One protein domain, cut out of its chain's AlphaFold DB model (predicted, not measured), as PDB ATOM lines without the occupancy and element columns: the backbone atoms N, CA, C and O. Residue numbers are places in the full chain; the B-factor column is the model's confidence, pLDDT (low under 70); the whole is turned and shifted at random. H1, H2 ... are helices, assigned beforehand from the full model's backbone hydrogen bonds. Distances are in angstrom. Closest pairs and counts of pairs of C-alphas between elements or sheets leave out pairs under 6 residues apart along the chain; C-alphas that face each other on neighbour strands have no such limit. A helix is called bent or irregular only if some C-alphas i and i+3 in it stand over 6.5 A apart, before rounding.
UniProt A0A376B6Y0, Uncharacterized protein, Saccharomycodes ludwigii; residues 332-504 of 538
ATOM      1  N   ASP A 332     146.635 197.697 139.020       59.59
ATOM      2  CA  ASP A 332     145.779 198.535 139.863       59.59
ATOM      3  C   ASP A 332     144.544 197.774 140.379       59.59
ATOM      4  O   ASP A 332     143.991 198.138 141.419       59.59
ATOM      5  N   SER A 333     144.121 196.702 139.693       65.69
ATOM      6  CA  SER A 333     143.002 195.859 140.138       65.69
ATOM      7  C   SER A 333     143.376 194.975 141.329       65.69
ATOM      8  O   SER A 333     142.505 194.616 142.119       65.69
ATOM      9  N   TRP A 334     144.670 194.698 141.533       77.38
ATOM     10  CA  TRP A 334     145.109 193.840 142.625       77.38
ATOM     11  C   TRP A 334     144.784 194.473 143.989       77.38
ATOM     12  O   TRP A 334     145.074 195.656 144.220       77.38
ATOM     13  N   PRO A 335     144.203 193.704 144.930       79.44
ATOM     14  CA  PRO A 335     144.040 194.143 146.306       79.44
ATOM     15  C   PRO A 335     145.393 194.503 146.928       79.44
ATOM     16  O   PRO A 335     146.410 193.884 146.612       79.44
ATOM     17  N   ILE A 336     145.409 195.461 147.860       75.50
ATOM     18  CA  ILE A 336     146.634 195.888 148.567       75.50
ATOM     19  C   ILE A 336     147.390 194.682 149.143       75.50
ATOM     20  O   ILE A 336     148.607 194.590 149.002       75.50
ATOM     21  N   GLU A 337     146.672 193.713 149.709       78.94
ATOM     22  CA  GLU A 337     147.265 192.497 150.275       78.94
ATOM     23  C   GLU A 337     147.938 191.605 149.217       78.94
ATOM     24  O   GLU A 337     148.989 191.022 149.475       78.94
ATOM     25  N   ARG A 338     147.412 191.563 147.986       85.31
ATOM     26  CA  ARG A 338     148.029 190.846 146.857       85.31
ATOM     27  C   ARG A 338     149.345 191.503 146.434       85.31
ATOM     28  O   ARG A 338     150.324 190.809 146.165       85.31
ATOM     29  N   ILE A 339     149.377 192.836 146.413       84.19
ATOM     30  CA  ILE A 339     150.572 193.628 146.083       84.19
ATOM     31  C   ILE A 339     151.639 193.458 147.173       84.19
ATOM     32  O   ILE A 339     152.790 193.150 146.869       84.19
ATOM     33  N   LYS A 340     151.252 193.578 148.447       82.81
ATOM     34  CA  LYS A 340     152.124 193.312 149.602       82.81
ATOM     35  C   LYS A 340     152.713 191.906 149.546       82.81
ATOM     36  O   LYS A 340     153.921 191.740 149.682       82.81
ATOM     37  N   SER A 341     151.882 190.902 149.275       83.69
ATOM     38  CA  SER A 341     152.315 189.514 149.115       83.69
ATOM     39  C   SER A 341     153.382 189.360 148.025       83.69
ATOM     40  O   SER A 341     154.449 188.798 148.275       83.69
ATOM     41  N   PHE A 342     153.153 189.947 146.845       84.31
ATOM     42  CA  PHE A 342     154.116 189.946 145.739       84.31
ATOM     43  C   PHE A 342     155.480 190.540 146.132       84.31
ATOM     44  O   PHE A 342     156.529 190.017 145.738       84.31
ATOM     45  N   LEU A 343     155.467 191.639 146.892       83.56
ATOM     46  CA  LEU A 343     156.664 192.303 147.410       83.56
ATOM     47  C   LEU A 343     157.376 191.445 148.456       83.56
ATOM     48  O   LEU A 343     158.597 191.276 148.392       83.56
ATOM     49  N   ASN A 344     156.609 190.846 149.367       80.25
ATOM     50  CA  ASN A 344     157.122 190.004 150.440       80.25
ATOM     51  C   ASN A 344     157.852 188.776 149.894       80.25
ATOM     52  O   ASN A 344     158.980 188.528 150.305       80.25
ATOM     53  N   ILE A 345     157.291 188.060 148.908       74.81
ATOM     54  CA  ILE A 345     157.959 186.889 148.301       74.81
ATOM     55  C   ILE A 345     159.241 187.252 147.538       74.81
ATOM     56  O   ILE A 345     160.032 186.380 147.184       74.81
ATOM     57  N   ARG A 346     159.474 188.538 147.278       78.94
ATOM     58  CA  ARG A 346     160.700 189.068 146.663       78.94
ATOM     59  C   ARG A 346     161.585 189.800 147.671       78.94
ATOM     60  O   ARG A 346     162.640 190.312 147.296       78.94
ATOM     61  N   GLY A 347     161.197 189.841 148.945       74.12
ATOM     62  CA  GLY A 347     161.951 190.470 150.030       74.12
ATOM     63  C   GLY A 347     162.137 191.956 149.780       74.12
ATOM     64  O   GLY A 347     163.254 192.468 149.863       74.12
ATOM     65  N   VAL A 348     161.083 192.613 149.309       79.38
ATOM     66  CA  VAL A 348     161.040 194.060 149.129       79.38
ATOM     67  C   VAL A 348     160.389 194.643 150.368       79.38
ATOM     68  O   VAL A 348     159.241 194.328 150.671       79.38
ATOM     69  N   GLU A 349     161.137 195.468 151.085       79.00
ATOM     70  CA  GLU A 349     160.622 196.173 152.250       79.00
ATOM     71  C   GLU A 349     159.740 197.342 151.810       79.00
ATOM     72  O   GLU A 349     159.995 198.002 150.800       79.00
ATOM     73  N   TYR A 350     158.690 197.587 152.582       77.88
ATOM     74  CA  TYR A 350     157.765 198.694 152.400       77.88
ATOM     75  C   TYR A 350     157.278 199.166 153.771       77.88
ATOM     76  O   TYR A 350     157.312 198.410 154.747       77.88
ATOM     77  N   ASN A 351     156.824 200.417 153.861       67.69
ATOM     78  CA  ASN A 351     156.223 200.922 155.090       67.69
ATOM     79  C   ASN A 351     154.834 200.280 155.271       67.69
ATOM     80  O   ASN A 351     154.082 200.138 154.309       67.69
ATOM     81  N   LYS A 352     154.474 199.882 156.499       66.94
ATOM     82  CA  LYS A 352     153.145 199.317 156.796       66.94
ATOM     83  C   LYS A 352     152.011 200.275 156.419       66.94
ATOM     84  O   LYS A 352     150.957 199.798 156.004       66.94
ATOM     85  N   ASP A 353     152.278 201.577 156.494       58.34
ATOM     86  CA  ASP A 353     151.342 202.652 156.159       58.34
ATOM     87  C   ASP A 353     151.459 203.112 154.694       58.34
ATOM     88  O   ASP A 353     150.854 204.113 154.311       58.34
ATOM     89  N   SER A 354     152.243 202.408 153.863       59.03
ATOM     90  CA  SER A 354     152.389 202.761 152.452       59.03
ATOM     91  C   SER A 354     151.050 202.737 151.724       59.03
ATOM     92  O   SER A 354     150.269 201.785 151.836       59.03
ATOM     93  N   SER A 355     150.816 203.771 150.920       67.56
ATOM     94  CA  SER A 355     149.632 203.853 150.067       67.56
ATOM     95  C   SER A 355     149.652 202.760 148.992       67.56
ATOM     96  O   SER A 355     150.702 202.213 148.637       67.56
ATOM     97  N   LYS A 356     148.482 202.433 148.431       71.38
ATOM     98  CA  LYS A 356     148.380 201.443 147.346       71.38
ATOM     99  C   LYS A 356     149.296 201.802 146.170       71.38
ATOM    100  O   LYS A 356     149.963 200.920 145.636       71.38
ATOM    101  N   ASP A 357     149.384 203.082 145.827       64.38
ATOM    102  CA  ASP A 357     150.209 203.567 144.719       64.38
ATOM    103  C   ASP A 357     151.709 203.403 144.995       64.38
ATOM    104  O   ASP A 357     152.465 202.979 144.118       64.38
ATOM    105  N   GLU A 358     152.154 203.656 146.229       64.12
ATOM    106  CA  GLU A 358     153.537 203.403 146.654       64.12
ATOM    107  C   GLU A 358     153.894 201.916 146.562       64.12
ATOM    108  O   GLU A 358     154.947 201.553 146.029       64.12
ATOM    109  N   LEU A 359     152.993 201.042 147.016       72.00
ATOM    110  CA  LEU A 359     153.174 199.593 146.943       72.00
ATOM    111  C   LEU A 359     153.204 199.098 145.488       72.00
ATOM    112  O   LEU A 359     154.041 198.268 145.132       72.00
ATOM    113  N   ILE A 360     152.346 199.640 144.619       72.06
ATOM    114  CA  ILE A 360     152.359 199.348 143.179       72.06
ATOM    115  C   ILE A 360     153.686 199.788 142.550       72.06
ATOM    116  O   ILE A 360     154.251 199.062 141.731       72.06
ATOM    117  N   ASN A 361     154.230 200.942 142.937       69.00
ATOM    118  CA  ASN A 361     155.521 201.412 142.430       69.00
ATOM    119  C   ASN A 361     156.679 200.505 142.863       69.00
ATOM    120  O   ASN A 361     157.548 200.170 142.049       69.00
ATOM    121  N   LEU A 362     156.674 200.043 144.115       73.19
ATOM    122  CA  LEU A 362     157.632 199.044 144.588       73.19
ATOM    123  C   LEU A 362     157.499 197.734 143.808       73.19
ATOM    124  O   LEU A 362     158.511 197.142 143.431       73.19
ATOM    125  N   LEU A 363     156.271 197.309 143.502       80.06
ATOM    126  CA  LEU A 363     156.010 196.089 142.738       80.06
ATOM    127  C   LEU A 363     156.596 196.218 141.333       80.06
ATOM    128  O   LEU A 363     157.337 195.341 140.891       80.06
ATOM    129  N   LYS A 364     156.325 197.340 140.658       68.62
ATOM    130  CA  LYS A 364     156.805 197.630 139.300       68.62
ATOM    131  C   LYS A 364     158.333 197.648 139.221       68.62
ATOM    132  O   LYS A 364     158.906 197.040 138.320       68.62
ATOM    133  N   THR A 365     158.994 198.302 140.174       71.12
ATOM    134  CA  THR A 365     160.464 198.430 140.207       71.12
ATOM    135  C   THR A 365     161.172 197.138 140.611       71.12
ATOM    136  O   THR A 365     162.309 196.908 140.206       71.12
ATOM    137  N   ASN A 366     160.496 196.257 141.352       69.75
ATOM    138  CA  ASN A 366     161.057 194.996 141.830       69.75
ATOM    139  C   ASN A 366     160.468 193.759 141.137       69.75
ATOM    140  O   ASN A 366     160.703 192.644 141.601       69.75
ATOM    141  N   LYS A 367     159.744 193.912 140.020       70.62
ATOM    142  CA  LYS A 367     159.045 192.798 139.349       70.62
ATOM    143  C   LYS A 367     159.964 191.623 138.998       70.62
ATOM    144  O   LYS A 367     159.637 190.470 139.267       70.62
ATOM    145  N   ASN A 368     161.166 191.949 138.521       66.19
ATOM    146  CA  ASN A 368     162.196 190.998 138.100       66.19
ATOM    147  C   ASN A 368     163.049 190.476 139.268       66.19
ATOM    148  O   ASN A 368     163.961 189.668 139.064       66.19
ATOM    149  N   LYS A 369     162.814 190.960 140.497       68.06
ATOM    150  CA  LYS A 369     163.534 190.473 141.672       68.06
ATOM    151  C   LYS A 369     163.138 189.019 141.898       68.06
ATOM    152  O   LYS A 369     161.967 188.652 141.847       68.06
ATOM    153  N   LYS A 370     164.144 188.175 142.114       70.62
ATOM    154  CA  LYS A 370     163.937 186.737 142.292       70.62
ATOM    155  C   LYS A 370     163.131 186.488 143.562       70.62
ATOM    156  O   LYS A 370     163.407 187.104 144.591       70.62
ATOM    157  N   ILE A 371     162.228 185.512 143.504       73.44
ATOM    158  CA  ILE A 371     161.617 184.957 144.711       73.44
ATOM    159  C   ILE A 371     162.741 184.394 145.595       73.44
ATOM    160  O   ILE A 371     163.581 183.597 145.138       73.44
ATOM    161  N   ILE A 372     162.809 184.852 146.843       64.75
ATOM    162  CA  ILE A 372     163.847 184.412 147.782       64.75
ATOM    163  C   ILE A 372     163.441 183.040 148.341       64.75
ATOM    164  O   ILE A 372     162.278 182.799 148.660       64.75
ATOM    165  N   LYS A 373     164.401 182.103 148.399       53.62
ATOM    166  CA  LYS A 373     164.188 180.784 149.015       53.62
ATOM    167  C   LYS A 373     164.102 180.968 150.533       53.62
ATOM    168  O   LYS A 373     164.983 181.607 151.098       53.62
ATOM    169  N   GLY A 374     163.101 180.359 151.167       51.59
ATOM    170  CA  GLY A 374     163.045 180.223 152.622       51.59
ATOM    171  C   GLY A 374     162.785 181.524 153.381       51.59
ATOM    172  O   GLY A 374     163.530 181.833 154.308       51.59
ATOM    173  N   PHE A 375     161.724 182.265 153.042       46.22
ATOM    174  CA  PHE A 375     161.219 183.301 153.948       46.22
ATOM    175  C   PHE A 375     160.695 182.659 155.229       46.22
ATOM    176  O   PHE A 375     159.516 182.343 155.356       46.22
ATOM    177  N   LYS A 376     161.585 182.505 156.202       44.22
ATOM    178  CA  LYS A 376     161.206 182.631 157.598       44.22
ATOM    179  C   LYS A 376     161.178 184.125 157.875       44.22
ATOM    180  O   LYS A 376     162.198 184.794 157.711       44.22
ATOM    181  N   LYS A 377     160.025 184.664 158.260       41.41
ATOM    182  CA  LYS A 377     160.055 185.922 158.998       41.41
ATOM    183  C   LYS A 377     160.725 185.614 160.338       41.41
ATOM    184  O   LYS A 377     160.541 184.520 160.880       41.41
ATOM    185  N   ASN A 378     161.503 186.554 160.856       40.88
ATOM    186  CA  ASN A 378     161.767 186.574 162.287       40.88
ATOM    187  C   ASN A 378     160.387 186.479 162.974       40.88
ATOM    188  O   ASN A 378     159.474 187.198 162.565       40.88
ATOM    189  N   ASP A 379     160.233 185.546 163.918       40.53
ATOM    190  CA  ASP A 379     159.088 185.429 164.843       40.53
ATOM    191  C   ASP A 379     157.981 184.386 164.528       40.53
ATOM    192  O   ASP A 379     156.895 184.459 165.087       40.53
ATOM    193  N   GLY A 380     158.256 183.333 163.743       39.19
ATOM    194  CA  GLY A 380     157.578 182.032 163.949       39.19
ATOM    195  C   GLY A 380     156.311 181.685 163.143       39.19
ATOM    196  O   GLY A 380     155.801 180.586 163.333       39.19
ATOM    197  N   GLU A 381     155.846 182.504 162.197       44.09
ATOM    198  CA  GLU A 381     154.733 182.141 161.290       44.09
ATOM    199  C   GLU A 381     155.201 181.941 159.831       44.09
ATOM    200  O   GLU A 381     155.854 182.806 159.238       44.09
ATOM    201  N   GLN A 382     154.870 180.788 159.232       50.69
ATOM    202  CA  GLN A 382     155.165 180.437 157.833       50.69
ATOM    203  C   GLN A 382     153.985 180.795 156.907       50.69
ATOM    204  O   GLN A 382     153.062 179.997 156.822       50.69
ATOM    205  N   GLN A 383     153.955 181.934 156.190       53.38
ATOM    206  CA  GLN A 383     152.753 182.248 155.369       53.38
ATOM    207  C   GLN A 383     152.934 183.018 154.041       53.38
ATOM    208  O   GLN A 383     151.936 183.380 153.429       53.38
ATOM    209  N   VAL A 384     154.132 183.254 153.496       54.91
ATOM    210  CA  VAL A 384     154.248 184.249 152.395       54.91
ATOM    211  C   VAL A 384     153.685 183.790 151.029       54.91
ATOM    212  O   VAL A 384     153.158 184.615 150.289       54.91
ATOM    213  N   LEU A 385     153.734 182.495 150.680       59.44
ATOM    214  CA  LEU A 385     153.130 181.977 149.432       59.44
ATOM    215  C   LEU A 385     151.694 181.455 149.602       59.44
ATOM    216  O   LEU A 385     151.007 181.252 148.602       59.44
ATOM    217  N   SER A 386     151.212 181.319 150.846       62.62
ATOM    218  CA  SER A 386     149.822 180.928 151.142       62.62
ATOM    219  C   SER A 386     148.810 181.856 150.464       62.62
ATOM    220  O   SER A 386     147.757 181.421 150.004       62.62
ATOM    221  N   ASP A 387     149.182 183.127 150.301       77.25
ATOM    222  CA  ASP A 387     148.373 184.123 149.623       77.25
ATOM    223  C   ASP A 387     148.048 183.732 148.184       77.25
ATOM    224  O   ASP A 387     146.948 184.034 147.725       77.25
ATOM    225  N   LEU A 388     148.950 183.055 147.459       84.19
ATOM    226  CA  LEU A 388     148.654 182.575 146.107       84.19
ATOM    227  C   LEU A 388     147.472 181.607 146.108       84.19
ATOM    228  O   LEU A 388     146.679 181.641 145.177       84.19
ATOM    229  N   PHE A 389     147.337 180.793 147.152       87.75
ATOM    230  CA  PHE A 389     146.256 179.826 147.299       87.75
ATOM    231  C   PHE A 389     144.954 180.451 147.838       87.75
ATOM    232  O   PHE A 389     143.953 179.756 147.995       87.75
ATOM    233  N   LYS A 390     144.898 181.773 148.074       86.38
ATOM    234  CA  LYS A 390     143.633 182.459 148.399       86.38
ATOM    235  C   LYS A 390     142.620 182.272 147.266       86.38
ATOM    236  O   LYS A 390     142.913 182.585 146.114       86.38
ATOM    237  N   GLY A 391     141.425 181.802 147.615       85.06
ATOM    238  CA  GLY A 391     140.354 181.478 146.665       85.06
ATOM    239  C   GLY A 391     140.407 180.046 146.122       85.06
ATOM    240  O   GLY A 391     139.584 179.694 145.286       85.06
ATOM    241  N   TRP A 392     141.352 179.218 146.579       91.19
ATOM    242  CA  TRP A 392     141.356 177.784 146.299       91.19
ATOM    243  C   TRP A 392     140.449 177.056 147.289       91.19
ATOM    244  O   TRP A 392     140.378 177.431 148.459       91.19
ATOM    245  N   ASN A 393     139.787 175.997 146.830       90.44
ATOM    246  CA  ASN A 393     139.052 175.076 147.691       90.44
ATOM    247  C   ASN A 393     139.929 173.855 148.057       90.44
ATOM    248  O   ASN A 393     141.032 173.682 147.523       90.44
ATOM    249  N   LEU A 394     139.439 173.012 148.974       88.81
ATOM    250  CA  LEU A 394     140.165 171.832 149.455       88.81
ATOM    251  C   LEU A 394     140.482 170.841 148.323       88.81
ATOM    252  O   LEU A 394     141.602 170.345 148.230       88.81
ATOM    253  N   ASP A 395     139.532 170.589 147.427       89.69
ATOM    254  CA  ASP A 395     139.702 169.629 146.333       89.69
ATOM    255  C   ASP A 395     140.773 170.092 145.337       89.69
ATOM    256  O   ASP A 395     141.627 169.311 144.911       89.69
ATOM    257  N   ASN A 396     140.807 171.391 145.037       92.50
ATOM    258  CA  ASN A 396     141.777 172.002 144.136       92.50
ATOM    259  C   ASN A 396     143.199 171.937 144.705       92.50
ATOM    260  O   ASN A 396     144.135 171.615 143.968       92.50
ATOM    261  N   ILE A 397     143.386 172.196 146.006       89.25
ATOM    262  CA  ILE A 397     144.717 172.078 146.621       89.25
ATOM    263  C   ILE A 397     145.149 170.611 146.759       89.25
ATOM    264  O   ILE A 397     146.316 170.306 146.508       89.25
ATOM    265  N   LYS A 398     144.222 169.684 147.058       89.31
ATOM    266  CA  LYS A 398     144.484 168.235 147.089       89.31
ATOM    267  C   LYS A 398     144.916 167.729 145.715       89.31
ATOM    268  O   LYS A 398     145.940 167.055 145.598       89.31
ATOM    269  N   SER A 399     144.200 168.129 144.663       88.56
ATOM    270  CA  SER A 399     144.568 167.832 143.278       88.56
ATOM    271  C   SER A 399     145.919 168.440 142.906       88.56
ATOM    272  O   SER A 399     146.689 167.823 142.167       88.56
ATOM    273  N   TRP A 400     146.229 169.640 143.406       88.00
ATOM    274  CA  TRP A 400     147.517 170.273 143.164       88.00
ATOM    275  C   TRP A 400     148.656 169.528 143.834       88.00
ATOM    276  O   TRP A 400     149.653 169.295 143.165       88.00
ATOM    277  N   VAL A 401     148.556 169.108 145.094       87.12
ATOM    278  CA  VAL A 401     149.663 168.384 145.747       87.12
ATOM    279  C   VAL A 401     149.754 166.917 145.320       87.12
ATOM    280  O   VAL A 401     150.847 166.355 145.318       87.12
ATOM    281  N   GLY A 402     148.641 166.336 144.864       85.38
ATOM    282  CA  GLY A 402     148.510 164.942 144.446       85.38
ATOM    283  C   GLY A 402     147.869 164.066 145.526       85.38
ATOM    284  O   GLY A 402     148.141 164.223 146.714       85.38
ATOM    285  N   GLU A 403     147.037 163.109 145.104       73.44
ATOM    286  CA  GLU A 403     146.201 162.274 145.986       73.44
ATOM    287  C   GLU A 403     146.993 161.507 147.059       73.44
ATOM    288  O   GLU A 403     146.546 161.396 148.200       73.44
ATOM    289  N   SER A 404     148.202 161.038 146.734       74.62
ATOM    290  CA  SER A 404     149.069 160.327 147.684       74.62
ATOM    291  C   SER A 404     149.535 161.207 148.847       74.62
ATOM    292  O   SER A 404     149.676 160.713 149.961       74.62
ATOM    293  N   VAL A 405     149.729 162.508 148.605       75.31
ATOM    294  CA  VAL A 405     150.098 163.506 149.623       75.31
ATOM    295  C   VAL A 405     148.851 164.014 150.353       75.31
ATOM    296  O   VAL A 405     148.899 164.286 151.545       75.31
ATOM    297  N   ALA A 406     147.718 164.098 149.655       77.75
ATOM    298  CA  ALA A 406     146.461 164.651 150.156       77.75
ATOM    299  C   ALA A 406     145.652 163.730 151.090       77.75
ATOM    300  O   ALA A 406     144.761 164.216 151.785       77.75
ATOM    301  N   SER A 407     145.928 162.422 151.096       72.00
ATOM    302  CA  SER A 407     145.082 161.385 151.721       72.00
ATOM    303  C   SER A 407     144.890 161.476 153.247       72.00
ATOM    304  O   SER A 407     144.045 160.764 153.782       72.00
ATOM    305  N   GLY A 408     145.622 162.354 153.943       73.81
ATOM    306  CA  GLY A 408     145.522 162.556 155.396       73.81
ATOM    307  C   GLY A 408     145.069 163.950 155.841       73.81
ATOM    308  O   GLY A 408     145.177 164.248 157.026       73.81
ATOM    309  N   TYR A 409     144.616 164.808 154.921       80.00
ATOM    310  CA  TYR A 409     144.292 166.207 155.216       80.00
ATOM    311  C   TYR A 409     142.812 166.515 154.985       80.00
ATOM    312  O   TYR A 409     142.303 166.298 153.884       80.00
ATOM    313  N   ASP A 410     142.147 167.088 155.989       82.12
ATOM    314  CA  ASP A 410     140.735 167.497 155.917       82.12
ATOM    315  C   ASP A 410     140.541 169.022 155.920       82.12
ATOM    316  O   ASP A 410     139.453 169.497 155.597       82.12
ATOM    317  N   ASP A 411     141.596 169.794 156.201       80.81
ATOM    318  CA  ASP A 411     141.587 171.258 156.177       80.81
ATOM    319  C   ASP A 411     142.597 171.816 155.161       80.81
ATOM    320  O   ASP A 411     143.674 171.258 154.928       80.81
ATOM    321  N   ILE A 412     142.241 172.941 154.533       80.00
ATOM    322  CA  ILE A 412     143.089 173.615 153.544       80.00
ATOM    323  C   ILE A 412     144.387 174.146 154.172       80.00
ATOM    324  O   ILE A 412     145.432 174.117 153.525       80.00
ATOM    325  N   GLN A 413     144.351 174.602 155.425       78.62
ATOM    326  CA  GLN A 413     145.515 175.135 156.136       78.62
ATOM    327  C   GLN A 413     146.580 174.063 156.357       78.62
ATOM    328  O   GLN A 413     147.770 174.353 156.215       78.62
ATOM    329  N   ASP A 414     146.161 172.822 156.597       79.81
ATOM    330  CA  ASP A 414     147.073 171.718 156.893       79.81
ATOM    331  C   ASP A 414     147.857 171.248 155.652       79.81
ATOM    332  O   ASP A 414     148.970 170.738 155.768       79.81
ATOM    333  N   ILE A 415     147.307 171.458 154.449       82.94
ATOM    334  CA  ILE A 415     147.893 171.014 153.170       82.94
ATOM    335  C   ILE A 415     148.562 172.151 152.372       82.94
ATOM    336  O   ILE A 415     149.314 171.896 151.425       82.94
ATOM    337  N   ILE A 416     148.346 173.417 152.756       81.75
ATOM    338  CA  ILE A 416     148.964 174.592 152.110       81.75
ATOM    339  C   ILE A 416     150.498 174.515 152.138       81.75
ATOM    340  O   ILE A 416     151.141 174.939 151.176       81.75
ATOM    341  N   GLU A 417     151.107 173.949 153.185       78.25
ATOM    342  CA  GLU A 417     152.565 173.762 153.246       78.25
ATOM    343  C   GLU A 417     153.058 172.829 152.128       78.25
ATOM    344  O   GLU A 417     153.989 173.170 151.395       78.25
ATOM    345  N   SER A 418     152.377 171.702 151.907       82.00
ATOM    346  CA  SER A 418     152.660 170.798 150.785       82.00
ATOM    347  C   SER A 418     152.444 171.484 149.432       82.00
ATOM    348  O   SER A 418     153.247 171.305 148.510       82.00
ATOM    349  N   GLY A 419     151.410 172.325 149.321       83.75
ATOM    350  CA  GLY A 419     151.144 173.153 148.140       83.75
ATOM    351  C   GLY A 419     152.284 174.120 147.825       83.75
ATOM    352  O   GLY A 419     152.742 174.192 146.677       83.75
ATOM    353  N   ASN A 420     152.780 174.812 148.850       80.06
ATOM    354  CA  ASN A 420     153.924 175.715 148.768       80.06
ATOM    355  C   ASN A 420     155.211 174.970 148.400       80.06
ATOM    356  O   ASN A 420     155.962 175.456 147.559       80.06
ATOM    357  N   ASN A 421     155.457 173.789 148.972       76.69
ATOM    358  CA  ASN A 421     156.636 172.977 148.659       76.69
ATOM    359  C   ASN A 421     156.648 172.548 147.190       76.69
ATOM    360  O   ASN A 421     157.633 172.786 146.492       76.69
ATOM    361  N   LYS A 422     155.518 172.048 146.669       81.56
ATOM    362  CA  LYS A 422     155.394 171.718 145.242       81.56
ATOM    363  C   LYS A 422     155.630 172.936 144.345       81.56
ATOM    364  O   LYS A 422     156.284 172.831 143.308       81.56
ATOM    365  N   LEU A 423     155.117 174.103 144.737       77.25
ATOM    366  CA  LEU A 423     155.348 175.355 144.019       77.25
ATOM    367  C   LEU A 423     156.825 175.772 144.056       77.25
ATOM    368  O   LEU A 423     157.377 176.200 143.042       77.25
ATOM    369  N   TYR A 424     157.486 175.628 145.205       71.06
ATOM    370  CA  TYR A 424     158.913 175.890 145.336       71.06
ATOM    371  C   TYR A 424     159.756 174.951 144.488       71.06
ATOM    372  O   TYR A 424     160.740 175.421 143.923       71.06
ATOM    373  N   ASP A 425     159.383 173.682 144.359       71.56
ATOM    374  CA  ASP A 425     160.064 172.736 143.477       71.56
ATOM    375  C   ASP A 425     159.851 173.119 142.012       71.56
ATOM    376  O   ASP A 425     160.817 173.242 141.260       71.56
ATOM    377  N   LEU A 426     158.612 173.441 141.627       71.31
ATOM    378  CA  LEU A 426     158.273 173.902 140.279       71.31
ATOM    379  C   LEU A 426     159.094 175.138 139.866       71.31
ATOM    380  O   LEU A 426     159.628 175.198 138.759       71.31
ATOM    381  N   ILE A 427     159.240 176.114 140.766       65.38
ATOM    382  CA  ILE A 427     160.039 177.330 140.537       65.38
ATOM    383  C   ILE A 427     161.544 177.055 140.734       65.38
ATOM    384  O   ILE A 427     162.398 177.687 140.113       65.38
ATOM    385  N   GLY A 428     161.900 176.116 141.608       55.84
ATOM    386  CA  GLY A 428     163.260 175.740 141.990       55.84
ATOM    387  C   GLY A 428     164.002 174.949 140.916       55.84
ATOM    388  O   GLY A 428     165.207 175.146 140.762       55.84
ATOM    389  N   VAL A 429     163.289 174.164 140.106       46.59
ATOM    390  CA  VAL A 429     163.801 173.490 138.897       46.59
ATOM    391  C   VAL A 429     164.350 174.496 137.866       46.59
ATOM    392  O   VAL A 429     165.240 174.171 137.082       46.59
ATOM    393  N   VAL A 430     163.940 175.770 137.928       44.69
ATOM    394  CA  VAL A 430     164.510 176.866 137.120       44.69
ATOM    395  C   VAL A 430     165.923 177.275 137.591       44.69
ATOM    396  O   VAL A 430     166.672 177.903 136.845       44.69
ATOM    397  N   LYS A 431     166.328 176.917 138.820       45.88
ATOM    398  CA  LYS A 431     167.548 177.414 139.492       45.88
ATOM    399  C   LYS A 431     168.785 176.510 139.369       45.88
ATOM    400  O   LYS A 431     169.885 177.031 139.534       45.88
ATOM    401  N   GLU A 432     168.653 175.207 139.107       40.53
ATOM    402  CA  GLU A 432     169.810 174.283 139.070       40.53
ATOM    403  C   GLU A 432     170.590 174.275 137.746       40.53
ATOM    404  O   GLU A 432     171.736 173.833 137.709       40.53
ATOM    405  N   LYS A 433     170.061 174.866 136.669       40.38
ATOM    406  CA  LYS A 433     170.841 175.115 135.444       40.38
ATOM    407  C   LYS A 433     171.666 176.396 135.597       40.38
ATOM    408  O   LYS A 433     171.322 177.439 135.054       40.38
ATOM    409  N   LYS A 434     172.737 176.322 136.394       38.69
ATOM    410  CA  LYS A 434     173.570 177.478 136.765       38.69
ATOM    411  C   LYS A 434     174.546 177.947 135.672       38.69
ATOM    412  O   LYS A 434     174.935 179.103 135.727       38.69
ATOM    413  N   ASP A 435     174.848 177.118 134.664       33.38
ATOM    414  CA  ASP A 435     175.825 177.443 133.601       33.38
ATOM    415  C   ASP A 435     175.362 177.124 132.165       33.38
ATOM    416  O   ASP A 435     176.101 177.314 131.202       33.38
ATOM    417  N   ALA A 436     174.113 176.693 131.980       31.84
ATOM    418  CA  ALA A 436     173.482 176.766 130.668       31.84
ATOM    419  C   ALA A 436     172.744 178.097 130.605       31.84
ATOM    420  O   ALA A 436     172.024 178.440 131.539       31.84
ATOM    421  N   VAL A 437     172.884 178.835 129.508       36.72
ATOM    422  CA  VAL A 437     171.965 179.920 129.167       36.72
ATOM    423  C   VAL A 437     170.544 179.346 129.239       36.72
ATOM    424  O   VAL A 437     170.088 178.677 128.312       36.72
ATOM    425  N   VAL A 438     169.854 179.563 130.362       38.72
ATOM    426  CA  VAL A 438     168.442 179.236 130.559       38.72
ATOM    427  C   VAL A 438     167.653 180.227 129.711       38.72
ATOM    428  O   VAL A 438     167.103 181.207 130.192       38.72
ATOM    429  N   THR A 439     167.678 180.011 128.399       39.38
ATOM    430  CA  THR A 439     166.820 180.701 127.427       39.38
ATOM    431  C   THR A 439     165.527 179.926 127.175       39.38
ATOM    432  O   THR A 439     164.688 180.392 126.413       39.38
ATOM    433  N   SER A 440     165.346 178.782 127.846       41.47
ATOM    434  CA  SER A 440     164.134 177.955 127.827       41.47
ATOM    435  C   SER A 440     164.212 176.819 128.869       41.47
ATOM    436  O   SER A 440     164.236 175.639 128.533       41.47
ATOM    437  N   VAL A 441     164.278 177.125 130.173       42.00
ATOM    438  CA  VAL A 441     163.586 176.212 131.107       42.00
ATOM    439  C   VAL A 441     162.117 176.554 130.905       42.00
ATOM    440  O   VAL A 441     161.723 177.681 131.186       42.00
ATOM    441  N   ASP A 442     161.407 175.623 130.268       54.41
ATOM    442  CA  ASP A 442     160.124 175.780 129.580       54.41
ATOM    443  C   ASP A 442     159.113 176.659 130.327       54.41
ATOM    444  O   ASP A 442     158.293 176.198 131.123       54.41
ATOM    445  N   GLN A 443     159.140 177.952 130.012       56.44
ATOM    446  CA  GLN A 443     158.079 178.892 130.346       56.44
ATOM    447  C   GLN A 443     156.716 178.355 129.878       56.44
ATOM    448  O   GLN A 443     155.733 178.439 130.615       56.44
ATOM    449  N   ASP A 444     156.702 177.694 128.719       59.66
ATOM    450  CA  ASP A 444     155.546 176.984 128.178       59.66
ATOM    451  C   ASP A 444     155.105 175.803 129.057       59.66
ATOM    452  O   ASP A 444     153.907 175.585 129.200       59.66
ATOM    453  N   ASN A 445     156.017 175.093 129.736       69.44
ATOM    454  CA  ASN A 445     155.647 174.005 130.653       69.44
ATOM    455  C   ASN A 445     155.039 174.541 131.947       69.44
ATOM    456  O   ASN A 445     154.060 173.976 132.423       69.44
ATOM    457  N   ILE A 446     155.577 175.624 132.522       72.62
ATOM    458  CA  ILE A 446     154.981 176.240 133.725       72.62
ATOM    459  C   ILE A 446     153.582 176.757 133.389       72.62
ATOM    460  O   ILE A 446     152.634 176.505 134.132       72.62
ATOM    461  N   LYS A 447     153.439 177.424 132.241       78.06
ATOM    462  CA  LYS A 447     152.143 177.863 131.732       78.06
ATOM    463  C   LYS A 447     151.195 176.682 131.504       78.06
ATOM    464  O   LYS A 447     150.078 176.730 132.000       78.06
ATOM    465  N   ALA A 448     151.636 175.614 130.843       78.88
ATOM    466  CA  ALA A 448     150.817 174.429 130.589       78.88
ATOM    467  C   ALA A 448     150.388 173.714 131.881       78.88
ATOM    468  O   ALA A 448     149.270 173.211 131.962       78.88
ATOM    469  N   ILE A 449     151.241 173.689 132.913       83.25
ATOM    470  CA  ILE A 449     150.891 173.157 134.237       83.25
ATOM    471  C   ILE A 449     149.769 173.986 134.862       83.25
ATOM    472  O   ILE A 449     148.802 173.412 135.366       83.25
ATOM    473  N   TRP A 450     149.864 175.316 134.807       87.50
ATOM    474  CA  TRP A 450     148.817 176.201 135.318       87.50
ATOM    475  C   TRP A 450     147.530 176.116 134.500       87.50
ATOM    476  O   TRP A 450     146.464 175.984 135.087       87.50
ATOM    477  N   GLU A 451     147.613 176.084 133.170       84.94
ATOM    478  CA  GLU A 451     146.445 175.892 132.307       84.94
ATOM    479  C   GLU A 451     145.754 174.565 132.594       84.94
ATOM    480  O   GLU A 451     144.542 174.548 132.762       84.94
ATOM    481  N   LYS A 452     146.508 173.469 132.735       88.44
ATOM    482  CA  LYS A 452     145.953 172.165 133.111       88.44
ATOM    483  C   LYS A 452     145.326 172.189 134.505       88.44
ATOM    484  O   LYS A 452     144.293 171.563 134.713       88.44
ATOM    485  N   THR A 453     145.950 172.894 135.449       92.00
ATOM    486  CA  THR A 453     145.421 173.053 136.812       92.00
ATOM    487  C   THR A 453     144.088 173.793 136.774       92.00
ATOM    488  O   THR A 453     143.109 173.307 137.315       92.00
ATOM    489  N   PHE A 454     144.011 174.929 136.085       94.19
ATOM    490  CA  PHE A 454     142.784 175.723 136.005       94.19
ATOM    491  C   PHE A 454     141.714 175.098 135.103       94.19
ATOM    492  O   PHE A 454     140.524 175.294 135.336       94.19
ATOM    493  N   ASP A 455     142.099 174.305 134.105       92.12
ATOM    494  CA  ASP A 455     141.152 173.550 133.285       92.12
ATOM    495  C   ASP A 455     140.459 172.429 134.074       92.12
ATOM    496  O   ASP A 455     139.317 172.090 133.766       92.12
ATOM    497  N   SER A 456     141.079 171.905 135.141       92.69
ATOM    498  CA  SER A 456     140.426 170.928 136.022       92.69
ATOM    499  C   SER A 456     139.452 171.556 137.024       92.69
ATOM    500  O   SER A 456     138.749 170.826 137.719       92.69
ATOM    501  N   TRP A 457     139.388 172.888 137.117       93.62
ATOM    502  CA  TRP A 457     138.552 173.593 138.089       93.62
ATOM    503  C   TRP A 457     137.147 173.884 137.565       93.62
ATOM    504  O   TRP A 457     136.909 174.024 136.355       93.62
ATOM    505  N   THR A 458     136.193 174.051 138.484       94.31
ATOM    506  CA  THR A 458     134.857 174.531 138.122       94.31
ATOM    507  C   THR A 458     134.898 176.010 137.729       94.31
ATOM    508  O   THR A 458     135.827 176.748 138.067       94.31
ATOM    509  N   ASN A 459     133.878 176.480 137.002       88.12
ATOM    510  CA  ASN A 459     133.793 177.904 136.672       88.12
ATOM    511  C   ASN A 459     133.722 178.767 137.936       88.12
ATOM    512  O   ASN A 459     134.295 179.847 137.943       88.12
ATOM    513  N   ASP A 460     133.041 178.315 138.987       90.38
ATOM    514  CA  ASP A 460     132.888 179.115 140.201       90.38
ATOM    515  C   ASP A 460     134.185 179.179 141.012       90.38
ATOM    516  O   ASP A 460     134.528 180.260 141.491       90.38
ATOM    517  N   ASP A 461     134.985 178.109 141.030       93.81
ATOM    518  CA  ASP A 461     136.332 178.135 141.617       93.81
ATOM    519  C   ASP A 461     137.257 179.116 140.887       93.81
ATOM    520  O   ASP A 461     137.979 179.891 141.513       93.81
ATOM    521  N   LEU A 462     137.211 179.137 139.547       89.19
ATOM    522  CA  LEU A 462     137.994 180.086 138.749       89.19
ATOM    523  C   LEU A 462     137.592 181.534 139.041       89.19
ATOM    524  O   LEU A 462     138.451 182.409 139.157       89.19
ATOM    525  N   LYS A 463     136.288 181.800 139.177       85.50
ATOM    526  CA  LYS A 463     135.794 183.133 139.543       85.50
ATOM    527  C   LYS A 463     136.255 183.524 140.942       85.50
ATOM    528  O   LYS A 463     136.678 184.660 141.130       85.50
ATOM    529  N   GLU A 464     136.181 182.612 141.908       87.69
ATOM    530  CA  GLU A 464     136.599 182.873 143.287       87.69
ATOM    531  C   GLU A 464     138.101 183.165 143.374       87.69
ATOM    532  O   GLU A 464     138.531 184.131 144.008       87.69
ATOM    533  N   TYR A 465     138.907 182.420 142.624       91.00
ATOM    534  CA  TYR A 465     140.330 182.690 142.505       91.00
ATOM    535  C   TYR A 465     140.637 184.043 141.864       91.00
ATOM    536  O   TYR A 465     141.473 184.787 142.377       91.00
ATOM    537  N   LEU A 466     139.931 184.425 140.799       86.56
ATOM    538  CA  LEU A 466     140.092 185.738 140.166       86.56
ATOM    539  C   LEU A 466     139.684 186.897 141.084       86.56
ATOM    540  O   LEU A 466     140.365 187.927 141.097       86.56
ATOM    541  N   LYS A 467     138.660 186.723 141.933       82.94
ATOM    542  CA  LYS A 467     138.322 187.714 142.972       82.94
ATOM    543  C   LYS A 467     139.481 187.947 143.936       82.94
ATOM    544  O   LYS A 467     139.693 189.077 144.366       82.94
ATOM    545  N   SER A 468     140.285 186.924 144.228       85.31
ATOM    546  CA  SER A 468     141.480 187.066 145.069       85.31
ATOM    547  C   SER A 468     142.559 187.981 144.447       85.31
ATOM    548  O   SER A 468     143.446 188.465 145.156       85.31
ATOM    549  N   PHE A 469     142.486 188.233 143.136       80.88
ATOM    550  CA  PHE A 469     143.290 189.206 142.393       80.88
ATOM    551  C   PHE A 469     142.542 190.521 142.138       80.88
ATOM    552  O   PHE A 469     143.089 191.400 141.481       80.88
ATOM    553  N   GLY A 470     141.323 190.686 142.666       73.81
ATOM    554  CA  GLY A 470     140.475 191.855 142.418       73.81
ATOM    555  C   GLY A 470     139.953 191.936 140.982       73.81
ATOM    556  O   GLY A 470     139.557 193.006 140.528       73.81
ATOM    557  N   ILE A 471     139.960 190.813 140.260       72.94
ATOM    558  CA  ILE A 471     139.541 190.736 138.862       72.94
ATOM    559  C   ILE A 471     138.075 190.332 138.806       72.94
ATOM    560  O   ILE A 471     137.671 189.327 139.394       72.94
ATOM    561  N   LEU A 472     137.281 191.105 138.064       63.62
ATOM    562  CA  LEU A 472     135.882 190.772 137.838       63.62
ATOM    563  C   LEU A 472     135.769 189.544 136.919       63.62
ATOM    564  O   LEU A 472     136.391 189.505 135.851       63.62
ATOM    565  N   PRO A 473     134.986 188.530 137.317       64.94
ATOM    566  CA  PRO A 473     134.838 187.317 136.534       64.94
ATOM    567  C   PRO A 473     134.090 187.579 135.225       64.94
ATOM    568  O   PRO A 473     133.073 188.269 135.206       64.94
ATOM    569  N   SER A 474     134.560 186.978 134.133       63.09
ATOM    570  CA  SER A 474     133.839 186.948 132.859       63.09
ATOM    571  C   SER A 474     132.894 185.746 132.769       63.09
ATOM    572  O   SER A 474     132.925 184.830 133.595       63.09
ATOM    573  N   SER A 475     132.025 185.740 131.757       60.34
ATOM    574  CA  SER A 475     131.068 184.652 131.519       60.34
ATOM    575  C   SER A 475     131.668 183.449 130.776       60.34
ATOM    576  O   SER A 475     131.118 182.352 130.850       60.34
ATOM    577  N   SER A 476     132.794 183.616 130.073       80.44
ATOM    578  CA  SER A 476     133.403 182.562 129.252       80.44
ATOM    579  C   SER A 476     134.423 181.735 130.034       80.44
ATOM    580  O   SER A 476     135.413 182.274 130.525       80.44
ATOM    581  N   ARG A 477     134.257 180.403 130.061       82.44
ATOM    582  CA  ARG A 477     135.211 179.471 130.702       82.44
ATOM    583  C   ARG A 477     136.639 179.635 130.176       82.44
ATOM    584  O   ARG A 477     137.579 179.668 130.961       82.44
ATOM    585  N   LYS A 478     136.802 179.778 128.856       79.06
ATOM    586  CA  LYS A 478     138.121 179.961 128.228       79.06
ATOM    587  C   LYS A 478     138.810 181.234 128.726       79.06
ATOM    588  O   LYS A 478     140.016 181.230 128.952       79.06
ATOM    589  N   ASP A 479     138.044 182.308 128.905       75.75
ATOM    590  CA  ASP A 479     138.568 183.576 129.415       75.75
ATOM    591  C   ASP A 479     138.885 183.499 130.915       75.75
ATOM    592  O   ASP A 479     139.927 183.990 131.339       75.75
ATOM    593  N   LEU A 480     138.057 182.806 131.707       79.38
ATOM    594  CA  LEU A 480     138.330 182.546 133.125       79.38
ATOM    595  C   LEU A 480     139.655 181.792 133.324       79.38
ATOM    596  O   LEU A 480     140.488 182.232 134.113       79.38
ATOM    597  N   ILE A 481     139.883 180.711 132.567       83.44
ATOM    598  CA  ILE A 481     141.138 179.938 132.609       83.44
ATOM    599  C   ILE A 481     142.319 180.822 132.203       83.44
ATOM    600  O   ILE A 481     143.329 180.866 132.902       83.44
ATOM    601  N   LYS A 482     142.187 181.572 131.102       80.38
ATOM    602  CA  LYS A 482     143.252 182.456 130.619       80.38
ATOM    603  C   LYS A 482     143.615 183.519 131.659       80.38
ATOM    604  O   LYS A 482     144.790 183.692 131.967       80.38
ATOM    605  N   LYS A 483     142.624 184.214 132.223       77.50
ATOM    606  CA  LYS A 483     142.841 185.248 133.245       77.50
ATOM    607  C   LYS A 483     143.464 184.670 134.511       77.50
ATOM    608  O   LYS A 483     144.336 185.326 135.080       77.50
ATOM    609  N   ALA A 484     143.044 183.478 134.935       86.00
ATOM    610  CA  ALA A 484     143.626 182.799 136.087       86.00
ATOM    611  C   ALA A 484     145.110 182.510 135.824       86.00
ATOM    612  O   ALA A 484     145.961 183.038 136.537       86.00
ATOM    613  N   THR A 485     145.419 181.815 134.725       85.56
ATOM    614  CA  THR A 485     146.791 181.517 134.286       85.56
ATOM    615  C   THR A 485     147.661 182.768 134.214       85.56
ATOM    616  O   THR A 485     148.725 182.817 134.830       85.56
ATOM    617  N   ASP A 486     147.216 183.801 133.498       76.81
ATOM    618  CA  ASP A 486     148.021 184.998 133.251       76.81
ATOM    619  C   ASP A 486     148.364 185.737 134.552       76.81
ATOM    620  O   ASP A 486     149.487 186.219 134.709       76.81
ATOM    621  N   ASN A 487     147.427 185.818 135.504       82.38
ATOM    622  CA  ASN A 487     147.651 186.519 136.770       82.38
ATOM    623  C   ASN A 487     148.473 185.701 137.767       82.38
ATOM    624  O   ASN A 487     149.318 186.269 138.462       82.38
ATOM    625  N   THR A 488     148.298 184.377 137.797       86.44
ATOM    626  CA  THR A 488     149.170 183.473 138.557       86.44
ATOM    627  C   THR A 488     150.608 183.587 138.083       86.44
ATOM    628  O   THR A 488     151.521 183.793 138.882       86.44
ATOM    629  N   LEU A 489     150.815 183.506 136.770       78.81
ATOM    630  CA  LEU A 489     152.134 183.620 136.173       78.81
ATOM    631  C   LEU A 489     152.746 184.994 136.448       78.81
ATOM    632  O   LEU A 489     153.876 185.060 136.925       78.81
ATOM    633  N   LEU A 490     151.972 186.068 136.271       77.50
ATOM    634  CA  LEU A 490     152.398 187.430 136.589       77.50
ATOM    635  C   LEU A 490     152.858 187.568 138.047       77.50
ATOM    636  O   LEU A 490     153.900 188.166 138.311       77.50
ATOM    637  N   TYR A 491     152.121 186.990 138.996       82.75
ATOM    638  CA  TYR A 491     152.487 186.995 140.414       82.75
ATOM    639  C   TYR A 491     153.817 186.271 140.676       82.75
ATOM    640  O   TYR A 491     154.685 186.773 141.403       82.75
ATOM    641  N   LEU A 492     154.017 185.118 140.037       78.50
ATOM    642  CA  LEU A 492     155.189 184.270 140.243       78.50
ATOM    643  C   LEU A 492     156.447 184.801 139.555       78.50
ATOM    644  O   LEU A 492     157.528 184.767 140.140       78.50
ATOM    645  N   THR A 493     156.331 185.322 138.339       71.44
ATOM    646  CA  THR A 493     157.503 185.695 137.533       71.44
ATOM    647  C   THR A 493     157.744 187.188 137.467       71.44
ATOM    648  O   THR A 493     158.882 187.600 137.271       71.44
ATOM    649  N   GLY A 494     156.710 188.000 137.690       66.06
ATOM    650  CA  GLY A 494     156.771 189.427 137.398       66.06
ATOM    651  C   GLY A 494     156.750 189.728 135.896       66.06
ATOM    652  O   GLY A 494     157.180 190.812 135.510       66.06
ATOM    653  N   ASP A 495     156.260 188.799 135.064       57.75
ATOM    654  CA  ASP A 495     156.102 188.974 133.615       57.75
ATOM    655  C   ASP A 495     154.829 188.272 133.090       57.75
ATOM    656  O   ASP A 495     154.429 187.234 133.627       57.75
ATOM    657  N   ARG A 496     154.174 188.823 132.055       48.12
ATOM    658  CA  ARG A 496     153.008 188.179 131.412       48.12
ATOM    659  C   ARG A 496     153.477 187.242 130.296       48.12
ATOM    660  O   ARG A 496     154.241 187.636 129.423       48.12
ATOM    661  N   TYR A 497     152.973 186.010 130.304       44.12
ATOM    662  CA  TYR A 497     153.291 184.989 129.307       44.12
ATOM    663  C   TYR A 497     152.365 185.132 128.097       44.12
ATOM    664  O   TYR A 497     151.152 184.979 128.219       44.12
ATOM    665  N   THR A 498     152.926 185.382 126.918       38.25
ATOM    666  CA  THR A 498     152.192 185.283 125.651       38.25
ATOM    667  C   THR A 498     152.554 183.969 124.960       38.25
ATOM    668  O   THR A 498     153.696 183.521 124.998       38.25
ATOM    669  N   THR A 499     151.569 183.307 124.351       30.73
ATOM    670  CA  THR A 499     151.711 182.028 123.629       30.73
ATOM    671  C   THR A 499     152.403 182.169 122.269       30.73
ATOM    672  O   THR A 499     151.917 181.645 121.271       30.73
ATOM    673  N   SER A 500     153.537 182.865 122.195       32.72
ATOM    674  CA  SER A 500     154.381 182.879 120.994       32.72
ATOM    675  C   SER A 500     155.803 182.436 121.332       32.72
ATOM    676  O   SER A 500     156.782 183.181 121.295       32.72
ATOM    677  N   GLY A 501     155.920 181.146 121.647       28.56
ATOM    678  CA  GLY A 501     157.195 180.452 121.700       28.56
ATOM    679  C   GLY A 501     157.931 180.552 120.361       28.56
ATOM    680  O   GLY A 501     157.560 179.910 119.382       28.56
ATOM    681  N   LYS A 502     158.992 181.362 120.337       28.95
ATOM    682  CA  LYS A 502     160.278 181.117 119.658       28.95
ATOM    683  C   LYS A 502     161.297 182.124 120.190       28.95
ATOM    684  O   LYS A 502     161.473 183.204 119.640       28.95
ATOM    685  N   THR A 503     161.954 181.744 121.287       32.78
ATOM    686  CA  THR A 503     163.271 182.223 121.749       32.78
ATOM    687  C   THR A 503     163.710 183.588 121.202       32.78
ATOM    688  O   THR A 503     164.473 183.662 120.231       32.78
ATOM    689  N   SER A 504     163.340 184.682 121.868       31.83
ATOM    690  CA  SER A 504     164.120 185.908 121.736       31.83
ATOM    691  C   SER A 504     165.441 185.695 122.478       31.83
ATOM    692  O   SER A 504     165.582 186.033 123.654       31.83
TER     693      SER A 504
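This is residues 332 to 504 of the 538 residues of an uncharacterized protein of Saccharomycodes ludwigii (UniProt A0A376B6Y0). Three small groups of helices gather round a short helix near the middle, H3: the pair H1 and H2, the group H4, H5 and H6, and the group H7, H8 and H9. The groups are only loosely joined to each other, and the link of residues 429 to 442 swings out to 26 A from the mean of the C-alphas. The printed part has 173 residues with nine named helices, H1 to H9 in order, and no named strand; its class is all helix. It is compact, with a radius of gyration of the C-alphas of 16.3 A and a rounded outline spanning 40 by 38 by 34 A.

Start at H9, residues 477 to 493. It touches H7, residues 443 to 455, opposite ways at a steep tilt of 44 degrees; the closest C-alphas, of Phe 454 and Ile 481, are 5.7 A apart. With residues 477 to 484 alone, H9 touches H8, residues 459 to 467, the closest C-alphas being those of Leu 466 and Ala 484, 6.1 A. Next find H6, residues 412 to 428, apart from H9, but only just, at 8.5 A. It touches H4, residues 394 to 401, the same way at a shallow tilt of 31 degrees, with C-alphas 394 and 412 closest at 5.3 A. H5, residues 403 to 406, and H4 touch only at the corner, only just, with 3 pairs of C-alphas within 8 A; Lys 398 and Ala 406 are closest, their C-alphas 5.1 A apart. With residues 416 to 420 alone, H6 touches H3, residues 386 to 389; C-alphas 386 and 416 are closest at 6.5 A. H1, residues 336 to 344, is close to but not clearly touching H3, with C-alphas 341 and 387 closest at 6.7 A. H1 touches H2, residues 356 to 365, the same way at a shallow tilt of 32 degrees, only just short of steep; C-alphas 336 and 356 are closest at 5.9 A. The helix packing is part aligned, part crossed: two of four tilts between touching helices are shallow. Every O i to N i+4 pair is within hydrogen-bond range in H1, H2, H4, H7, H8 and H9, and 11 of 13 in H6; H3 and H5 are too short for such a pair.

Find C-alpha 336 at (146.634, 195.888, 148.567), where H1 begins. H6 runs 23.3 A and is irregular, but only just: C-alphas 414 and 417 are 6.9 A apart. H7 runs 18.0 A, and H9 runs 24.1 A to C-alpha 493 at (157.503, 185.695, 137.533).

The C-alphas farthest apart, of Asp 379 and Lys 502, are 45.4 A apart. The printed part has no cut; the long links are H1 to H2, H2 to H3 and H6 to H7. Mean pLDDT of the printed part is 70.5, and 63 residues are under 70, among them 372 to 386, 427 to 445 and 494 to 504.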